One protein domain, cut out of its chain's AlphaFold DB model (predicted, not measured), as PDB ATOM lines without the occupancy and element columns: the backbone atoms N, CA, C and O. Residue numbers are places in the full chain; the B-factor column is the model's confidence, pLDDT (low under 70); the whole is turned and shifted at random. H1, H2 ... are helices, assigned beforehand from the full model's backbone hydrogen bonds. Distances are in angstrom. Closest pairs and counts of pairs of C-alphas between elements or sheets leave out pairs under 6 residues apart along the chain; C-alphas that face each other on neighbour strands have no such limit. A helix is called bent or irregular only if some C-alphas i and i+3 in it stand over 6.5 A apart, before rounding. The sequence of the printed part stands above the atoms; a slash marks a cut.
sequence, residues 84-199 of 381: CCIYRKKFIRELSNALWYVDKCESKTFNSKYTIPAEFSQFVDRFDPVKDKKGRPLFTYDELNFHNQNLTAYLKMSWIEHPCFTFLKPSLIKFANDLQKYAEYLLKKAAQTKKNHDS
ATOM      1  N   CYS A  84      86.678 126.840 167.619       35.09
ATOM      2  CA  CYS A  84      87.443 125.627 167.944       35.09
ATOM      3  C   CYS A  84      86.719 124.326 167.562       35.09
ATOM      4  O   CYS A  84      87.380 123.354 167.192       35.09
ATOM      5  N   CYS A  85      85.384 124.281 167.592       41.69
ATOM      6  CA  CYS A  85      84.625 123.061 167.287       41.69
ATOM      7  C   CYS A  85      84.789 122.596 165.827       41.69
ATOM      8  O   CYS A  85      84.873 121.395 165.562       41.69
ATOM      9  N   ILE A  86      84.906 123.529 164.875       41.91
ATOM     10  CA  ILE A  86      85.077 123.211 163.448       41.91
ATOM     11  C   ILE A  86      86.495 122.686 163.174       41.91
ATOM     12  O   ILE A  86      86.655 121.647 162.527       41.91
ATOM     13  N   TYR A  87      87.525 123.352 163.710       49.25
ATOM     14  CA  TYR A  87      88.917 122.922 163.537       49.25
ATOM     15  C   TYR A  87      89.212 121.592 164.238       49.25
ATOM     16  O   TYR A  87      89.953 120.783 163.685       49.25
ATOM     17  N   ARG A  88      88.584 121.310 165.390       54.12
ATOM     18  CA  ARG A  88      88.741 120.028 166.100       54.12
ATOM     19  C   ARG A  88      88.065 118.861 165.376       54.12
ATOM     20  O   ARG A  88      88.692 117.817 165.233       54.12
ATOM     21  N   LYS A  89      86.847 119.030 164.837       63.16
ATOM     22  CA  LYS A  89      86.207 117.996 163.992       63.16
ATOM     23  C   LYS A  89      87.044 117.693 162.748       63.16
ATOM     24  O   LYS A  89      87.216 116.531 162.382       63.16
ATOM     25  N   LYS A  90      87.602 118.735 162.122       73.38
ATOM     26  CA  LYS A  90      88.497 118.583 160.971       73.38
ATOM     27  C   LYS A  90      89.790 117.865 161.364       73.38
ATOM     28  O   LYS A  90      90.157 116.910 160.692       73.38
ATOM     29  N   PHE A  91      90.423 118.251 162.472       79.56
ATOM     30  CA  PHE A  91      91.622 117.596 162.996       79.56
ATOM     31  C   PHE A  91      91.403 116.104 163.268       79.56
ATOM     32  O   PHE A  91      92.166 115.284 162.766       79.56
ATOM     33  N   ILE A  92      90.342 115.744 164.001       74.25
ATOM     34  CA  ILE A  92      90.026 114.343 164.320       74.25
ATOM     35  C   ILE A  92      89.853 113.533 163.038       74.25
ATOM     36  O   ILE A  92      90.373 112.424 162.937       74.25
ATOM     37  N   ARG A  93      89.167 114.093 162.036       76.62
ATOM     38  CA  ARG A  93      89.008 113.448 160.732       76.62
ATOM     39  C   ARG A  93      90.346 113.252 160.020       76.62
ATOM     40  O   ARG A  93      90.597 112.158 159.534       76.62
ATOM     41  N   GLU A  94      91.204 114.270 159.972       83.06
ATOM     42  CA  GLU A  94      92.518 114.157 159.318       83.06
ATOM     43  C   GLU A  94      93.439 113.153 160.033       83.06
ATOM     44  O   GLU A  94      94.096 112.349 159.371       83.06
ATOM     45  N   LEU A  95      93.441 113.133 161.370       83.75
ATOM     46  CA  LEU A  95      94.177 112.143 162.162       83.75
ATOM     47  C   LEU A  95      93.646 110.726 161.930       83.75
ATOM     48  O   LEU A  95      94.426 109.803 161.703       83.75
ATOM     49  N   SER A  96      92.322 110.567 161.936       79.44
ATOM     50  CA  SER A  96      91.673 109.280 161.677       79.44
ATOM     51  C   SER A  96      91.989 108.778 160.272       79.44
ATOM     52  O   SER A  96      92.327 107.613 160.107       79.44
ATOM     53  N   ASN A  97      91.950 109.658 159.266       85.19
ATOM     54  CA  ASN A  97      92.292 109.315 157.889       85.19
ATOM     55  C   ASN A  97      93.747 108.844 157.770       85.19
ATOM     56  O   ASN A  97      94.001 107.838 157.114       85.19
ATOM     57  N   ALA A  98      94.687 109.529 158.429       88.12
ATOM     58  CA  ALA A  98      96.097 109.147 158.420       88.12
ATOM     59  C   ALA A  98      96.332 107.778 159.082       88.12
ATOM     60  O   ALA A  98      97.012 106.924 158.513       88.12
ATOM     61  N   LEU A  99      95.737 107.540 160.257       84.25
ATOM     62  CA  LEU A  99      95.822 106.248 160.951       84.25
ATOM     63  C   LEU A  99      95.175 105.126 160.130       84.25
ATOM     64  O   LEU A  99      95.754 104.051 159.984       84.25
ATOM     65  N   TRP A 100      94.016 105.399 159.531       85.25
ATOM     66  CA  TRP A 100      93.296 104.451 158.689       85.25
ATOM     67  C   TRP A 100      94.056 104.095 157.412       85.25
ATOM     68  O   TRP A 100      94.052 102.941 156.991       85.25
ATOM     69  N   TYR A 101      94.735 105.065 156.798       87.75
ATOM     70  CA  TYR A 101      95.594 104.814 155.647       87.75
ATOM     71  C   TYR A 101      96.772 103.903 156.011       87.75
ATOM     72  O   TYR A 101      97.030 102.926 155.307       87.75
ATOM     73  N   VAL A 102      97.443 104.167 157.139       86.06
ATOM     74  CA  VAL A 102      98.525 103.305 157.645       86.06
ATOM     75  C   VAL A 102      98.024 101.886 157.922       86.06
ATOM     76  O   VAL A 102      98.688 100.924 157.548       86.06
ATOM     77  N   ASP A 103      96.845 101.749 158.525       83.44
ATOM     78  CA  ASP A 103      96.240 100.450 158.825       83.44
ATOM     79  C   ASP A 103      95.887  99.662 157.547       83.44
ATOM     80  O   ASP A 103      96.254  98.493 157.384       83.44
ATOM     81  N   LYS A 104      95.270 100.337 156.568       84.06
ATOM     82  CA  LYS A 104      94.959  99.776 155.243       84.06
ATOM     83  C   LYS A 104      96.195  99.258 154.509       84.06
ATOM     84  O   LYS A 104      96.154  98.161 153.946       84.06
ATOM     85  N   CYS A 105      97.280 100.029 154.542       81.00
ATOM     86  CA  CYS A 105      98.563  99.713 153.913       81.00
ATOM     87  C   CYS A 105      99.426  98.723 154.716       81.00
ATOM     88  O   CYS A 105     100.565  98.475 154.327       81.00
ATOM     89  N   GLU A 106      98.883  98.140 155.792       81.31
ATOM     90  CA  GLU A 106      99.556  97.271 156.762       81.31
ATOM     91  C   GLU A 106     100.437  98.032 157.768       81.31
ATOM     92  O   GLU A 106     101.632  98.276 157.569       81.31
ATOM     93  N   SER A 107      99.839  98.316 158.927       78.12
ATOM     94  CA  SER A 107     100.471  98.931 160.104       78.12
ATOM     95  C   SER A 107     101.803  98.262 160.491       78.12
ATOM     96  O   SER A 107     102.766  98.946 160.837       78.12
ATOM     97  N   LYS A 108     101.900  96.928 160.380       80.31
ATOM     98  CA  LYS A 108     103.105  96.135 160.681       80.31
ATOM     99  C   LYS A 108     104.277  96.494 159.775       80.31
ATOM    100  O   LYS A 108     105.413  96.580 160.238       80.31
ATOM    101  N   THR A 109     104.004  96.754 158.499       77.88
ATOM    102  CA  THR A 109     105.023  97.150 157.524       77.88
ATOM    103  C   THR A 109     105.610  98.518 157.881       77.88
ATOM    104  O   THR A 109     106.831  98.690 157.837       77.88
ATOM    105  N   PHE A 110     104.782  99.461 158.333       81.44
ATOM    106  CA  PHE A 110     105.246 100.741 158.878       81.44
ATOM    107  C   PHE A 110     106.018 100.559 160.200       81.44
ATOM    108  O   PHE A 110     107.137 101.063 160.349       81.44
ATOM    109  N   ASN A 111     105.470  99.756 161.120       77.94
ATOM    110  CA  ASN A 111     106.043  99.494 162.443       77.94
ATOM    111  C   ASN A 111     107.368  98.704 162.420       77.94
ATOM    112  O   ASN A 111     108.091  98.677 163.411       77.94
ATOM    113  N   SER A 112     107.727  98.085 161.292       76.88
ATOM    114  CA  SER A 112     109.028  97.423 161.120       76.88
ATOM    115  C   SER A 112     110.222  98.389 161.158       76.88
ATOM    116  O   SER A 112     111.353  97.966 161.395       76.88
ATOM    117  N   LYS A 113     109.988  99.682 160.889       75.44
ATOM    118  CA  LYS A 113     111.033 100.720 160.817       75.44
ATOM    119  C   LYS A 113     110.740 101.954 161.652       75.44
ATOM    120  O   LYS A 113     111.673 102.611 162.102       75.44
ATOM    121  N   TYR A 114     109.466 102.282 161.806       87.56
ATOM    122  CA  TYR A 114     108.992 103.411 162.594       87.56
ATOM    123  C   TYR A 114     108.014 102.899 163.642       87.56
ATOM    124  O   TYR A 114     107.863 101.692 163.793       87.56
ATOM    125  N   THR A 115     107.390 103.769 164.433       85.19
ATOM    126  CA  THR A 115     106.482 103.277 165.478       85.19
ATOM    127  C   THR A 115     105.300 104.200 165.633       85.19
ATOM    128  O   THR A 115     105.465 105.386 165.921       85.19
ATOM    129  N   ILE A 116     104.102 103.644 165.506       85.94
ATOM    130  CA  ILE A 116     102.875 104.347 165.868       85.94
ATOM    131  C   ILE A 116     102.929 104.647 167.378       85.94
ATOM    132  O   ILE A 116     103.179 103.728 168.160       85.94
ATOM    133  N   PRO A 117     102.756 105.911 167.807       86.25
ATOM    134  CA  PRO A 117     102.723 106.265 169.225       86.25
ATOM    135  C   PRO A 117     101.729 105.418 170.024       86.25
ATOM    136  O   PRO A 117     100.671 105.044 169.511       86.25
ATOM    137  N   ALA A 118     102.050 105.142 171.291       81.06
ATOM    138  CA  ALA A 118     101.251 104.271 172.153       81.06
ATOM    139  C   ALA A 118      99.805 104.771 172.295       81.06
ATOM    140  O   ALA A 118      98.866 103.976 172.260       81.06
ATOM    141  N   GLU A 119      99.621 106.088 172.331       78.56
ATOM    142  CA  GLU A 119      98.327 106.770 172.419       78.56
ATOM    143  C   GLU A 119      97.427 106.481 171.207       78.56
ATOM    144  O   GLU A 119      96.201 106.573 171.305       78.56
ATOM    145  N   PHE A 120      98.021 106.105 170.069       79.62
ATOM    146  CA  PHE A 120      97.305 105.783 168.834       79.62
ATOM    147  C   PHE A 120      97.210 104.282 168.543       79.62
ATOM    148  O   PHE A 120      96.499 103.885 167.620       79.62
ATOM    149  N   SER A 121      97.881 103.438 169.331       76.50
ATOM    150  CA  SER A 121      97.943 101.985 169.111       76.50
ATOM    151  C   SER A 121      96.565 101.311 169.078       76.50
ATOM    152  O   SER A 121      96.331 100.413 168.278       76.50
ATOM    153  N   GLN A 122      95.615 101.794 169.882       75.50
ATOM    154  CA  GLN A 122      94.245 101.268 169.940       75.50
ATOM    155  C   GLN A 122      93.417 101.489 168.657       75.50
ATOM    156  O   GLN A 122      92.367 100.854 168.484       75.50
ATOM    157  N   PHE A 123      93.870 102.390 167.777       71.56
ATOM    158  CA  PHE A 123      93.173 102.802 166.556       71.56
ATOM    159  C   PHE A 123      93.714 102.142 165.280       71.56
ATOM    160  O   PHE A 123      93.209 102.433 164.198       71.56
ATOM    161  N   VAL A 124      94.715 101.265 165.390       74.19
ATOM    162  CA  VAL A 124      95.261 100.485 164.267       74.19
ATOM    163  C   VAL A 124      94.955  98.995 164.423       74.19
ATOM    164  O   VAL A 124      94.435  98.577 165.456       74.19
ATOM    165  N   ASP A 125      95.210  98.206 163.377       77.75
ATOM    166  CA  ASP A 125      94.824  96.793 163.262       77.75
ATOM    167  C   ASP A 125      93.301  96.571 163.291       77.75
ATOM    168  O   ASP A 125      92.797  95.544 163.754       77.75
ATOM    169  N   ARG A 126      92.538  97.547 162.785       76.94
ATOM    170  CA  ARG A 126      91.072  97.497 162.672       76.94
ATOM    171  C   ARG A 126      90.607  97.215 161.243       76.94
ATOM    172  O   ARG A 126      89.444  96.862 161.046       76.94
ATOM    173  N   PHE A 127      91.486  97.364 160.253       74.12
ATOM    174  CA  PHE A 127      91.182  97.093 158.854       74.12
ATOM    175  C   PHE A 127      91.060  95.586 158.572       74.12
ATOM    176  O   PHE A 127      92.024  94.824 158.679       74.12
ATOM    177  N   ASP A 128      89.866  95.172 158.142       71.75
ATOM    178  CA  ASP A 128      89.554  93.803 157.734       71.75
ATOM    179  C   ASP A 128      89.579  93.681 156.196       71.75
ATOM    180  O   ASP A 128      88.652  94.155 155.528       71.75
ATOM    181  N   PRO A 129      90.606  93.037 155.610       66.31
ATOM    182  CA  PRO A 129      90.732  92.896 154.163       66.31
ATOM    183  C   PRO A 129      89.666  91.978 153.548       66.31
ATOM    184  O   PRO A 129      89.484  92.017 152.339       66.31
ATOM    185  N   VAL A 130      88.967  91.152 154.340       67.94
ATOM    186  CA  VAL A 130      87.911  90.250 153.840       67.94
ATOM    187  C   VAL A 130      86.621  91.023 153.556       67.94
ATOM    188  O   VAL A 130      85.827  90.633 152.701       67.94
ATOM    189  N   LYS A 131      86.410  92.144 154.255       68.62
ATOM    190  CA  LYS A 131      85.219  92.995 154.110       68.62
ATOM    191  C   LYS A 131      85.341  94.036 152.998       68.62
ATOM    192  O   LYS A 131      84.321  94.588 152.588       68.62
ATOM    193  N   ASP A 132      86.549  94.303 152.503       64.56
ATOM    194  CA  ASP A 132      86.783  95.241 151.405       64.56
ATOM    195  C   ASP A 132      86.956  94.479 150.082       64.56
ATOM    196  O   ASP A 132      87.778  93.574 149.959       64.56
ATOM    197  N   LYS A 133      86.165  94.836 149.062       58.34
ATOM    198  CA  LYS A 133      86.261  94.218 147.726       58.34
ATOM    199  C   LYS A 133      87.541  94.628 146.991       58.34
ATOM    200  O   LYS A 133      87.887  94.012 145.986       58.34
ATOM    201  N   LYS A 134      88.213  95.692 147.444       62.50
ATOM    202  CA  LYS A 134      89.489  96.150 146.892       62.50
ATOM    203  C   LYS A 134      90.625  95.604 147.756       62.50
ATOM    204  O   LYS A 134      90.585  95.700 148.978       62.50
ATOM    205  N   GLY A 135      91.640  95.028 147.110       64.62
ATOM    206  CA  GLY A 135      92.847  94.554 147.792       64.62
ATOM    207  C   GLY A 135      93.564  95.669 148.565       64.62
ATOM    208  O   GLY A 135      93.297  96.856 148.365       64.62
ATOM    209  N   ARG A 136      94.492  95.281 149.449       75.75
ATOM    210  CA  ARG A 136      95.249  96.230 150.279       75.75
ATOM    211  C   ARG A 136      96.011  97.239 149.402       75.75
ATOM    212  O   ARG A 136      96.747  96.808 148.508       75.75
ATOM    213  N   PRO A 137      95.865  98.553 149.641       80.19
ATOM    214  CA  PRO A 137      96.681  99.553 148.967       80.19
ATOM    215  C   PRO A 137      98.144  99.463 149.420       80.19
ATOM    216  O   PRO A 137      98.454  98.936 150.487       80.19
ATOM    217  N   LEU A 138      99.047  99.985 148.590       83.38
ATOM    218  CA  LEU A 138     100.466 100.119 148.916       83.38
ATOM    219  C   LEU A 138     100.756 101.530 149.419       83.38
ATOM    220  O   LEU A 138     100.144 102.493 148.960       83.38
ATOM    221  N   PHE A 139     101.762 101.656 150.284       86.56
ATOM    222  CA  PHE A 139     102.268 102.962 150.682       86.56
ATOM    223  C   PHE A 139     102.846 103.732 149.487       86.56
ATOM    224  O   PHE A 139     103.774 103.264 148.823       86.56
ATOM    225  N   THR A 140     102.353 104.948 149.271       88.19
ATOM    226  CA  THR A 140     102.898 105.916 148.311       88.19
ATOM    227  C   THR A 140     103.500 107.127 149.025       88.19
ATOM    228  O   THR A 140     103.095 107.478 150.136       88.19
ATOM    229  N   TYR A 141     104.481 107.767 148.379       90.44
ATOM    230  CA  TYR A 141     105.068 109.014 148.875       90.44
ATOM    231  C   TYR A 141     104.006 110.111 149.012       90.44
ATOM    232  O   TYR A 141     103.929 110.747 150.060       90.44
ATOM    233  N   ASP A 142     103.176 110.287 147.982       91.50
ATOM    234  CA  ASP A 142     102.218 111.391 147.902       91.50
ATOM    235  C   ASP A 142     101.183 111.345 149.033       91.50
ATOM    236  O   ASP A 142     100.976 112.352 149.705       91.50
ATOM    237  N   GLU A 143     100.602 110.176 149.317       93.00
ATOM    238  CA  GLU A 143      99.603 110.010 150.387       93.00
ATOM    239  C   GLU A 143     100.213 110.199 151.783       93.00
ATOM    240  O   GLU A 143      99.656 110.894 152.635       93.00
ATOM    241  N   LEU A 144     101.398 109.631 152.035       93.06
ATOM    242  CA  LEU A 144     102.084 109.809 153.321       93.06
ATOM    243  C   LEU A 144     102.475 111.268 153.553       93.06
ATOM    244  O   LEU A 144     102.326 111.785 154.662       93.06
ATOM    245  N   ASN A 145     102.969 111.934 152.509       93.56
ATOM    246  CA  ASN A 145     103.339 113.337 152.571       93.56
ATOM    247  C   ASN A 145     102.104 114.236 152.740       93.56
ATOM    248  O   ASN A 145     102.148 115.164 153.544       93.56
ATOM    249  N   PHE A 146     100.991 113.929 152.066       93.94
ATOM    250  CA  PHE A 146      99.709 114.613 152.252       93.94
ATOM    251  C   PHE A 146      99.237 114.539 153.711       93.94
ATOM    252  O   PHE A 146      98.968 115.570 154.336       93.94
ATOM    253  N   HIS A 147      99.217 113.340 154.299       93.62
ATOM    254  CA  HIS A 147      98.849 113.166 155.704       93.62
ATOM    255  C   HIS A 147      99.812 113.893 156.652       93.62
ATOM    256  O   HIS A 147      99.360 114.586 157.565       93.62
ATOM    257  N   ASN A 148     101.125 113.812 156.419       94.81
ATOM    258  CA  ASN A 148     102.115 114.549 157.206       94.81
ATOM    259  C   ASN A 148     101.882 116.070 157.165       94.81
ATOM    260  O   ASN A 148     101.873 116.726 158.210       94.81
ATOM    261  N   GLN A 149     101.670 116.641 155.976       94.19
ATOM    262  CA  GLN A 149     101.430 118.075 155.804       94.19
ATOM    263  C   GLN A 149     100.169 118.529 156.545       94.19
ATOM    264  O   GLN A 149     100.209 119.542 157.251       94.19
ATOM    265  N   ASN A 150      99.082 117.753 156.461       91.81
ATOM    266  CA  ASN A 150      97.843 118.047 157.181       91.81
ATOM    267  C   ASN A 150      98.059 118.041 158.698       91.81
ATOM    268  O   ASN A 150      97.674 118.997 159.368       91.81
ATOM    269  N   LEU A 151      98.707 117.010 159.251       92.00
ATOM    270  CA  LEU A 151      98.964 116.922 160.695       92.00
ATOM    271  C   LEU A 151      99.920 118.020 161.181       92.00
ATOM    272  O   LEU A 151      99.682 118.637 162.220       92.00
ATOM    273  N   THR A 152     100.947 118.334 160.394       93.19
ATOM    274  CA  THR A 152     101.905 119.404 160.700       93.19
ATOM    275  C   THR A 152     101.252 120.786 160.700       93.19
ATOM    276  O   THR A 152     101.641 121.649 161.486       93.19
ATOM    277  N   ALA A 153     100.233 121.018 159.868       90.44
ATOM    278  CA  ALA A 153      99.479 122.270 159.891       90.44
ATOM    279  C   ALA A 153      98.758 122.482 161.234       90.44
ATOM    280  O   ALA A 153      98.754 123.598 161.753       90.44
ATOM    281  N   TYR A 154      98.211 121.419 161.835       84.88
ATOM    282  CA  TYR A 154      97.561 121.499 163.148       84.88
ATOM    283  C   TYR A 154      98.552 121.721 164.293       84.88
ATOM    284  O   TYR A 154      98.225 122.426 165.242       84.88
ATOM    285  N   LEU A 155      99.778 121.202 164.179       87.06
ATOM    286  CA  LEU A 155     100.845 121.446 165.156       87.06
ATOM    287  C   LEU A 155     101.284 122.918 165.231       87.06
ATOM    288  O   LEU A 155     101.881 123.319 166.222       87.06
ATOM    289  N   LYS A 156     100.990 123.725 164.205       87.19
ATOM    290  CA  LYS A 156     101.274 125.170 164.180       87.19
ATOM    291  C   LYS A 156     100.139 126.022 164.756       87.19
ATOM    292  O   LYS A 156     100.276 127.239 164.838       87.19
ATOM    293  N   MET A 157      99.001 125.417 165.094       82.62
ATOM    294  CA  MET A 157      97.844 126.145 165.610       82.62
ATOM    295  C   MET A 157      97.945 126.337 167.123       82.62
ATOM    296  O   MET A 157      98.312 125.419 167.844       82.62
ATOM    297  N   SER A 158      97.518 127.497 167.624       75.56
ATOM    298  CA  SER A 158      97.609 127.845 169.050       75.56
ATOM    299  C   SER A 158      96.845 126.904 169.989       75.56
ATOM    300  O   SER A 158      97.222 126.768 171.147       75.56
ATOM    301  N   TRP A 159      95.799 126.217 169.515       73.62
ATOM    302  CA  TRP A 159      95.004 125.322 170.363       73.62
ATOM    303  C   TRP A 159      95.792 124.104 170.868       73.62
ATOM    304  O   TRP A 159      95.477 123.607 171.946       73.62
ATOM    305  N   ILE A 160      96.805 123.626 170.129       74.12
ATOM    306  CA  ILE A 160      97.600 122.451 170.534       74.12
ATOM    307  C   ILE A 160      98.518 122.760 171.726       74.12
ATOM    308  O   ILE A 160      98.960 121.847 172.417       74.12
ATOM    309  N   GLU A 161      98.790 124.043 171.977       76.00
ATOM    310  CA  GLU A 161      99.584 124.513 173.117       76.00
ATOM    311  C   GLU A 161      98.786 124.524 174.425       76.00
ATOM    312  O   GLU A 161      99.346 124.738 175.499       76.00
ATOM    313  N   HIS A 162      97.473 124.286 174.363       72.06
ATOM    314  CA  HIS A 162      96.635 124.269 175.551       72.06
ATOM    315  C   HIS A 162      97.000 123.082 176.470       72.06
ATOM    316  O   HIS A 162      97.156 121.960 175.973       72.06
ATOM    317  N   PRO A 163      97.050 123.263 177.807       63.34
ATOM    318  CA  PRO A 163      97.447 122.215 178.759       63.34
ATOM    319  C   PRO A 163      96.695 120.883 178.617       63.34
ATOM    320  O   PRO A 163      97.273 119.815 178.811       63.34
ATOM    321  N   CYS A 164      95.426 120.923 178.203       61.66
ATOM    322  CA  CYS A 164      94.610 119.727 177.957       61.66
ATOM    323  C   CYS A 164      95.141 118.814 176.836       61.66
ATOM    324  O   CYS A 164      94.744 117.656 176.776       61.66
ATOM    325  N   PHE A 165      96.018 119.301 175.951       68.75
ATOM    326  CA  PHE A 165      96.597 118.528 174.840       68.75
ATOM    327  C   PHE A 165      98.070 118.173 175.048       68.75
ATOM    328  O   PHE A 165      98.725 117.676 174.130       68.75
ATOM    329  N   THR A 166      98.591 118.371 176.259       72.69
ATOM    330  CA  THR A 166      99.973 118.023 176.625       72.69
ATOM    331  C   THR A 166     100.301 116.551 176.381       72.69
ATOM    332  O   THR A 166     101.416 116.247 175.968       72.69
ATOM    333  N   PHE A 167      99.326 115.648 176.539       74.25
ATOM    334  CA  PHE A 167      99.482 114.226 176.213       74.25
ATOM    335  C   PHE A 167      99.511 113.951 174.698       74.25
ATOM    336  O   PHE A 167     100.174 113.027 174.242       74.25
ATOM    337  N   LEU A 168      98.789 114.746 173.902       78.38
ATOM    338  CA  LEU A 168      98.573 114.501 172.473       78.38
ATOM    339  C   LEU A 168      99.707 115.063 171.615       78.38
ATOM    340  O   LEU A 168     100.111 114.448 170.627       78.38
ATOM    341  N   LYS A 169     100.199 116.255 171.967       84.81
ATOM    342  CA  LYS A 169     101.166 117.006 171.160       84.81
ATOM    343  C   LYS A 169     102.455 116.211 170.877       84.81
ATOM    344  O   LYS A 169     102.826 116.139 169.702       84.81
ATOM    345  N   PRO A 170     103.123 115.568 171.859       87.31
ATOM    346  CA  PRO A 170     104.340 114.792 171.598       87.31
ATOM    347  C   PRO A 170     104.096 113.613 170.647       87.31
ATOM    348  O   PRO A 170     104.866 113.395 169.709       87.31
ATOM    349  N   SER A 171     102.989 112.894 170.839       85.88
ATOM    350  CA  SER A 171     102.606 111.742 170.018       85.88
ATOM    351  C   SER A 171     102.261 112.154 168.593       85.88
ATOM    352  O   SER A 171     102.696 111.511 167.638       85.88
ATOM    353  N   LEU A 172     101.553 113.271 168.424       88.00
ATOM    354  CA  LEU A 172     101.230 113.823 167.113       88.00
ATOM    355  C   LEU A 172     102.488 114.277 166.356       88.00
ATOM    356  O   LEU A 172     102.623 113.965 165.173       88.00
ATOM    357  N   ILE A 173     103.432 114.942 167.035       92.69
ATOM    358  CA  ILE A 173     104.741 115.316 166.465       92.69
ATOM    359  C   ILE A 173     105.496 114.070 166.001       92.69
ATOM    360  O   ILE A 173     105.984 114.023 164.872       92.69
ATOM    361  N   LYS A 174     105.587 113.048 166.859       94.06
ATOM    362  CA  LYS A 174     106.268 111.793 166.525       94.06
ATOM    363  C   LYS A 174     105.633 111.131 165.303       94.06
ATOM    364  O   LYS A 174     106.350 110.758 164.380       94.06
ATOM    365  N   PHE A 175     104.307 111.020 165.284       92.81
ATOM    366  CA  PHE A 175     103.589 110.366 164.196       92.81
ATOM    367  C   PHE A 175     103.767 111.095 162.860       92.81
ATOM    368  O   PHE A 175     104.129 110.457 161.877       92.81
ATOM    369  N   ALA A 176     103.602 112.422 162.830       94.44
ATOM    370  CA  ALA A 176     103.820 113.223 161.623       94.44
ATOM    371  C   ALA A 176     105.256 113.056 161.082       94.44
ATOM    372  O   ALA A 176     105.457 112.716 159.915       94.44
ATOM    373  N   ASN A 177     106.257 113.166 161.961       94.00
ATOM    374  CA  ASN A 177     107.660 112.968 161.592       94.00
ATOM    375  C   ASN A 177     107.937 111.561 161.044       94.00
ATOM    376  O   ASN A 177     108.698 111.410 160.087       94.00
ATOM    377  N   ASP A 178     107.349 110.524 161.641       94.31
ATOM    378  CA  ASP A 178     107.539 109.143 161.196       94.31
ATOM    379  C   ASP A 178     106.860 108.894 159.832       94.31
ATOM    380  O   ASP A 178     107.452 108.227 158.980       94.31
ATOM    381  N   LEU A 179     105.687 109.493 159.564       94.12
ATOM    382  CA  LEU A 179     105.059 109.478 158.232       94.12
ATOM    383  C   LEU A 179     105.985 110.091 157.174       94.12
ATOM    384  O   LEU A 179     106.198 109.494 156.117       94.12
ATOM    385  N   GLN A 180     106.587 111.245 157.475       94.56
ATOM    386  CA  GLN A 180     107.523 111.910 156.569       94.56
ATOM    387  C   GLN A 180     108.775 111.068 156.308       94.56
ATOM    388  O   GLN A 180     109.152 110.849 155.156       94.56
ATOM    389  N   LYS A 181     109.413 110.558 157.365       93.38
ATOM    390  CA  LYS A 181     110.621 109.731 157.238       93.38
ATOM    391  C   LYS A 181     110.352 108.464 156.432       93.38
ATOM    392  O   LYS A 181     111.194 108.065 155.625       93.38
ATOM    393  N   TYR A 182     109.188 107.840 156.618       92.00
ATOM    394  CA  TYR A 182     108.806 106.675 155.827       92.00
ATOM    395  C   TYR A 182     108.572 107.045 154.355       92.00
ATOM    396  O   TYR A 182     109.056 106.340 153.471       92.00
ATOM    397  N   ALA A 183     107.935 108.187 154.073       91.12
ATOM    398  CA  ALA A 183     107.775 108.694 152.709       91.12
ATOM    399  C   ALA A 183     109.139 108.918 152.019       91.12
ATOM    400  O   ALA A 183     109.376 108.437 150.909       91.12
ATOM    401  N   GLU A 184     110.082 109.572 152.698       90.81
ATOM    402  CA  GLU A 184     111.447 109.779 152.198       90.81
ATOM    403  C   GLU A 184     112.205 108.461 151.995       90.81
ATOM    404  O   GLU A 184     112.945 108.303 151.020       90.81
ATOM    405  N   TYR A 185     112.015 107.491 152.895       87.56
ATOM    406  CA  TYR A 185     112.560 106.146 152.736       87.56
ATOM    407  C   TYR A 185     112.045 105.482 151.454       87.56
ATOM    408  O   TYR A 185     112.843 104.888 150.725       87.56
ATOM    409  N   LEU A 186     110.750 105.604 151.145       81.69
ATOM    410  CA  LEU A 186     110.175 105.055 149.915       81.69
ATOM    411  C   LEU A 186     110.773 105.709 148.668       81.69
ATOM    412  O   LEU A 186     111.149 104.985 147.748       81.69
ATOM    413  N   LEU A 187     110.957 107.034 148.656       85.75
ATOM    414  CA  LEU A 187     111.629 107.724 147.548       85.75
ATOM    415  C   LEU A 187     113.074 107.260 147.370       85.75
ATOM    416  O   LEU A 187     113.479 106.918 146.260       85.75
ATOM    417  N   LYS A 188     113.849 107.188 148.459       84.06
ATOM    418  CA  LYS A 188     115.235 106.697 148.420       84.06
ATOM    419  C   LYS A 188     115.294 105.258 147.924       84.06
ATOM    420  O   LYS A 188     116.140 104.929 147.098       84.06
ATOM    421  N   LYS A 189     114.379 104.398 148.380       77.94
ATOM    422  CA  LYS A 189     114.292 103.003 147.942       77.94
ATOM    423  C   LYS A 189     113.887 102.895 146.475       77.94
ATOM    424  O   LYS A 189     114.468 102.078 145.768       77.94
ATOM    425  N   ALA A 190     112.940 103.702 146.005       75.12
ATOM    426  CA  ALA A 190     112.524 103.738 144.606       75.12
ATOM    427  C   ALA A 190     113.665 104.231 143.705       75.12
ATOM    428  O   ALA A 190     113.991 103.569 142.723       75.12
ATOM    429  N   ALA A 191     114.343 105.314 144.089       73.94
ATOM    430  CA  ALA A 191     115.515 105.835 143.392       73.94
ATOM    431  C   ALA A 191     116.669 104.825 143.384       73.94
ATOM    432  O   ALA A 191     117.275 104.605 142.341       73.94
ATOM    433  N   GLN A 192     116.936 104.153 144.507       65.56
ATOM    434  CA  GLN A 192     117.934 103.089 144.576       65.56
ATOM    435  C   GLN A 192     117.529 101.881 143.733       65.56
ATOM    436  O   GLN A 192     118.376 101.291 143.082       65.56
ATOM    437  N   THR A 193     116.249 101.509 143.711       62.81
ATOM    438  CA  THR A 193     115.750 100.396 142.892       62.81
ATOM    439  C   THR A 193     115.861 100.724 141.411       62.81
ATOM    440  O   THR A 193     116.308  99.876 140.651       62.81
ATOM    441  N   LYS A 194     115.540 101.959 141.011       69.00
ATOM    442  CA  LYS A 194     115.731 102.458 139.648       69.00
ATOM    443  C   LYS A 194     117.213 102.520 139.281       69.00
ATOM    444  O   LYS A 194     117.615 101.955 138.280       69.00
ATOM    445  N   LYS A 195     118.059 103.076 140.150       63.38
ATOM    446  CA  LYS A 195     119.518 103.076 139.976       63.38
ATOM    447  C   LYS A 195     120.079 101.658 139.875       63.38
ATOM    448  O   LYS A 195     120.953 101.419 139.064       63.38
ATOM    449  N   ASN A 196     119.574 100.717 140.664       55.97
ATOM    450  CA  ASN A 196     119.932  99.301 140.592       55.97
ATOM    451  C   ASN A 196     119.406  98.631 139.314       55.97
ATOM    452  O   ASN A 196     120.001  97.673 138.839       55.97
ATOM    453  N   HIS A 197     118.277  99.092 138.784       52.28
ATOM    454  CA  HIS A 197     117.724  98.616 137.524       52.28
ATOM    455  C   HIS A 197     118.546  99.123 136.328       52.28
ATOM    456  O   HIS A 197     118.787  98.365 135.396       52.28
ATOM    457  N   ASP A 198     119.024 100.366 136.402       53.09
ATOM    458  CA  ASP A 198     119.713 101.063 135.311       53.09
ATOM    459  C   ASP A 198     121.258 100.958 135.405       53.09
ATOM    460  O   ASP A 198     121.973 101.300 134.465       53.09
ATOM    461  N   SER A 199     121.807 100.497 136.538       41.69
ATOM    462  CA  SER A 199     123.252 100.350 136.777       41.69
ATOM    463  C   SER A 199     123.800  99.038 136.220       41.69
ATOM    464  O   SER A 199     123.344  97.959 136.588       41.69
TER     465      SER A 199
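This is residues 84 to 199 of the 381 residues of an uncharacterized protein of Rhizophagus clarus (UniProt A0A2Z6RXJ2). Two helices, H4 and H6, pack side by side, and H1 packs on H4; H6 is the longest, and its residues 188 to 198 stick out past the body with Ser 199. The short H2 and H3 sit by H1 and H6, H5 follows H4, and residues 124 to 140 form a long stretch with no named element. The printed part has 116 residues with six named helices, H1 to H6 in order, and no named strand: all helix. It is only just compact, close to loose, with a radius of gyration of the C-alphas of 15.7 A, and elongated, spanning 53 by 34 by 24 A.

Find C-alpha 84 at (87.443, 125.627, 167.944); from there H1 runs to residue 104, 29.8 A. H2 is residues 107 to 111; H3, residues 118 to 123, is irregular, with C-alphas 119 and 122 7.3 A apart. H4, residues 141 to 155, covers 20.9 A, and H5 is residues 158 to 161. H6 runs 44.8 A from residue 168 to C-alpha 198 at (119.713, 101.063, 135.311).

H1, with residues 91 to 98 alone, touches H4 at a shallow tilt of 30 degrees, opposite ways; look at C-alphas 98 and 147, the closest, 5.6 A. H4 touches H6 at a shallow tilt of 22 degrees, opposite ways, closest at C-alphas 141 and 183, 4.7 A. H3 only just touches H6, with 3 pairs of C-alphas within 8 A and residues 168 to 171 of H6 alone, about perpendicular at 76 degrees; C-alphas 119 and 171 are closest, 7.0 A. Helix packing is mostly aligned, only just: 2 of these 3 pairs are at a shallow tilt. H1 and H6 are near each other. H2 is close but not clearly touching H6, closest at C-alphas 110 and 182, 7.6 A; H5 likewise, at C-alphas 160 and 169, 6.5 A. In H1, H2, H4 and H6 every O i to N i+4 pair is within hydrogen-bond range; H3 has 0 of 2, but 2 of 3 O i to N i+3 pairs, and H5 is too short.

The C-alphas of Cys 85 and Ser 199, the two farthest apart, are 54.2 A apart. The printed part has no cut; the link from H3 to H4 is long, 17 residues. Look for pLDDT under 70 at residues 84 to 89, 129 to 135, 163 to 165 and 192 to 199.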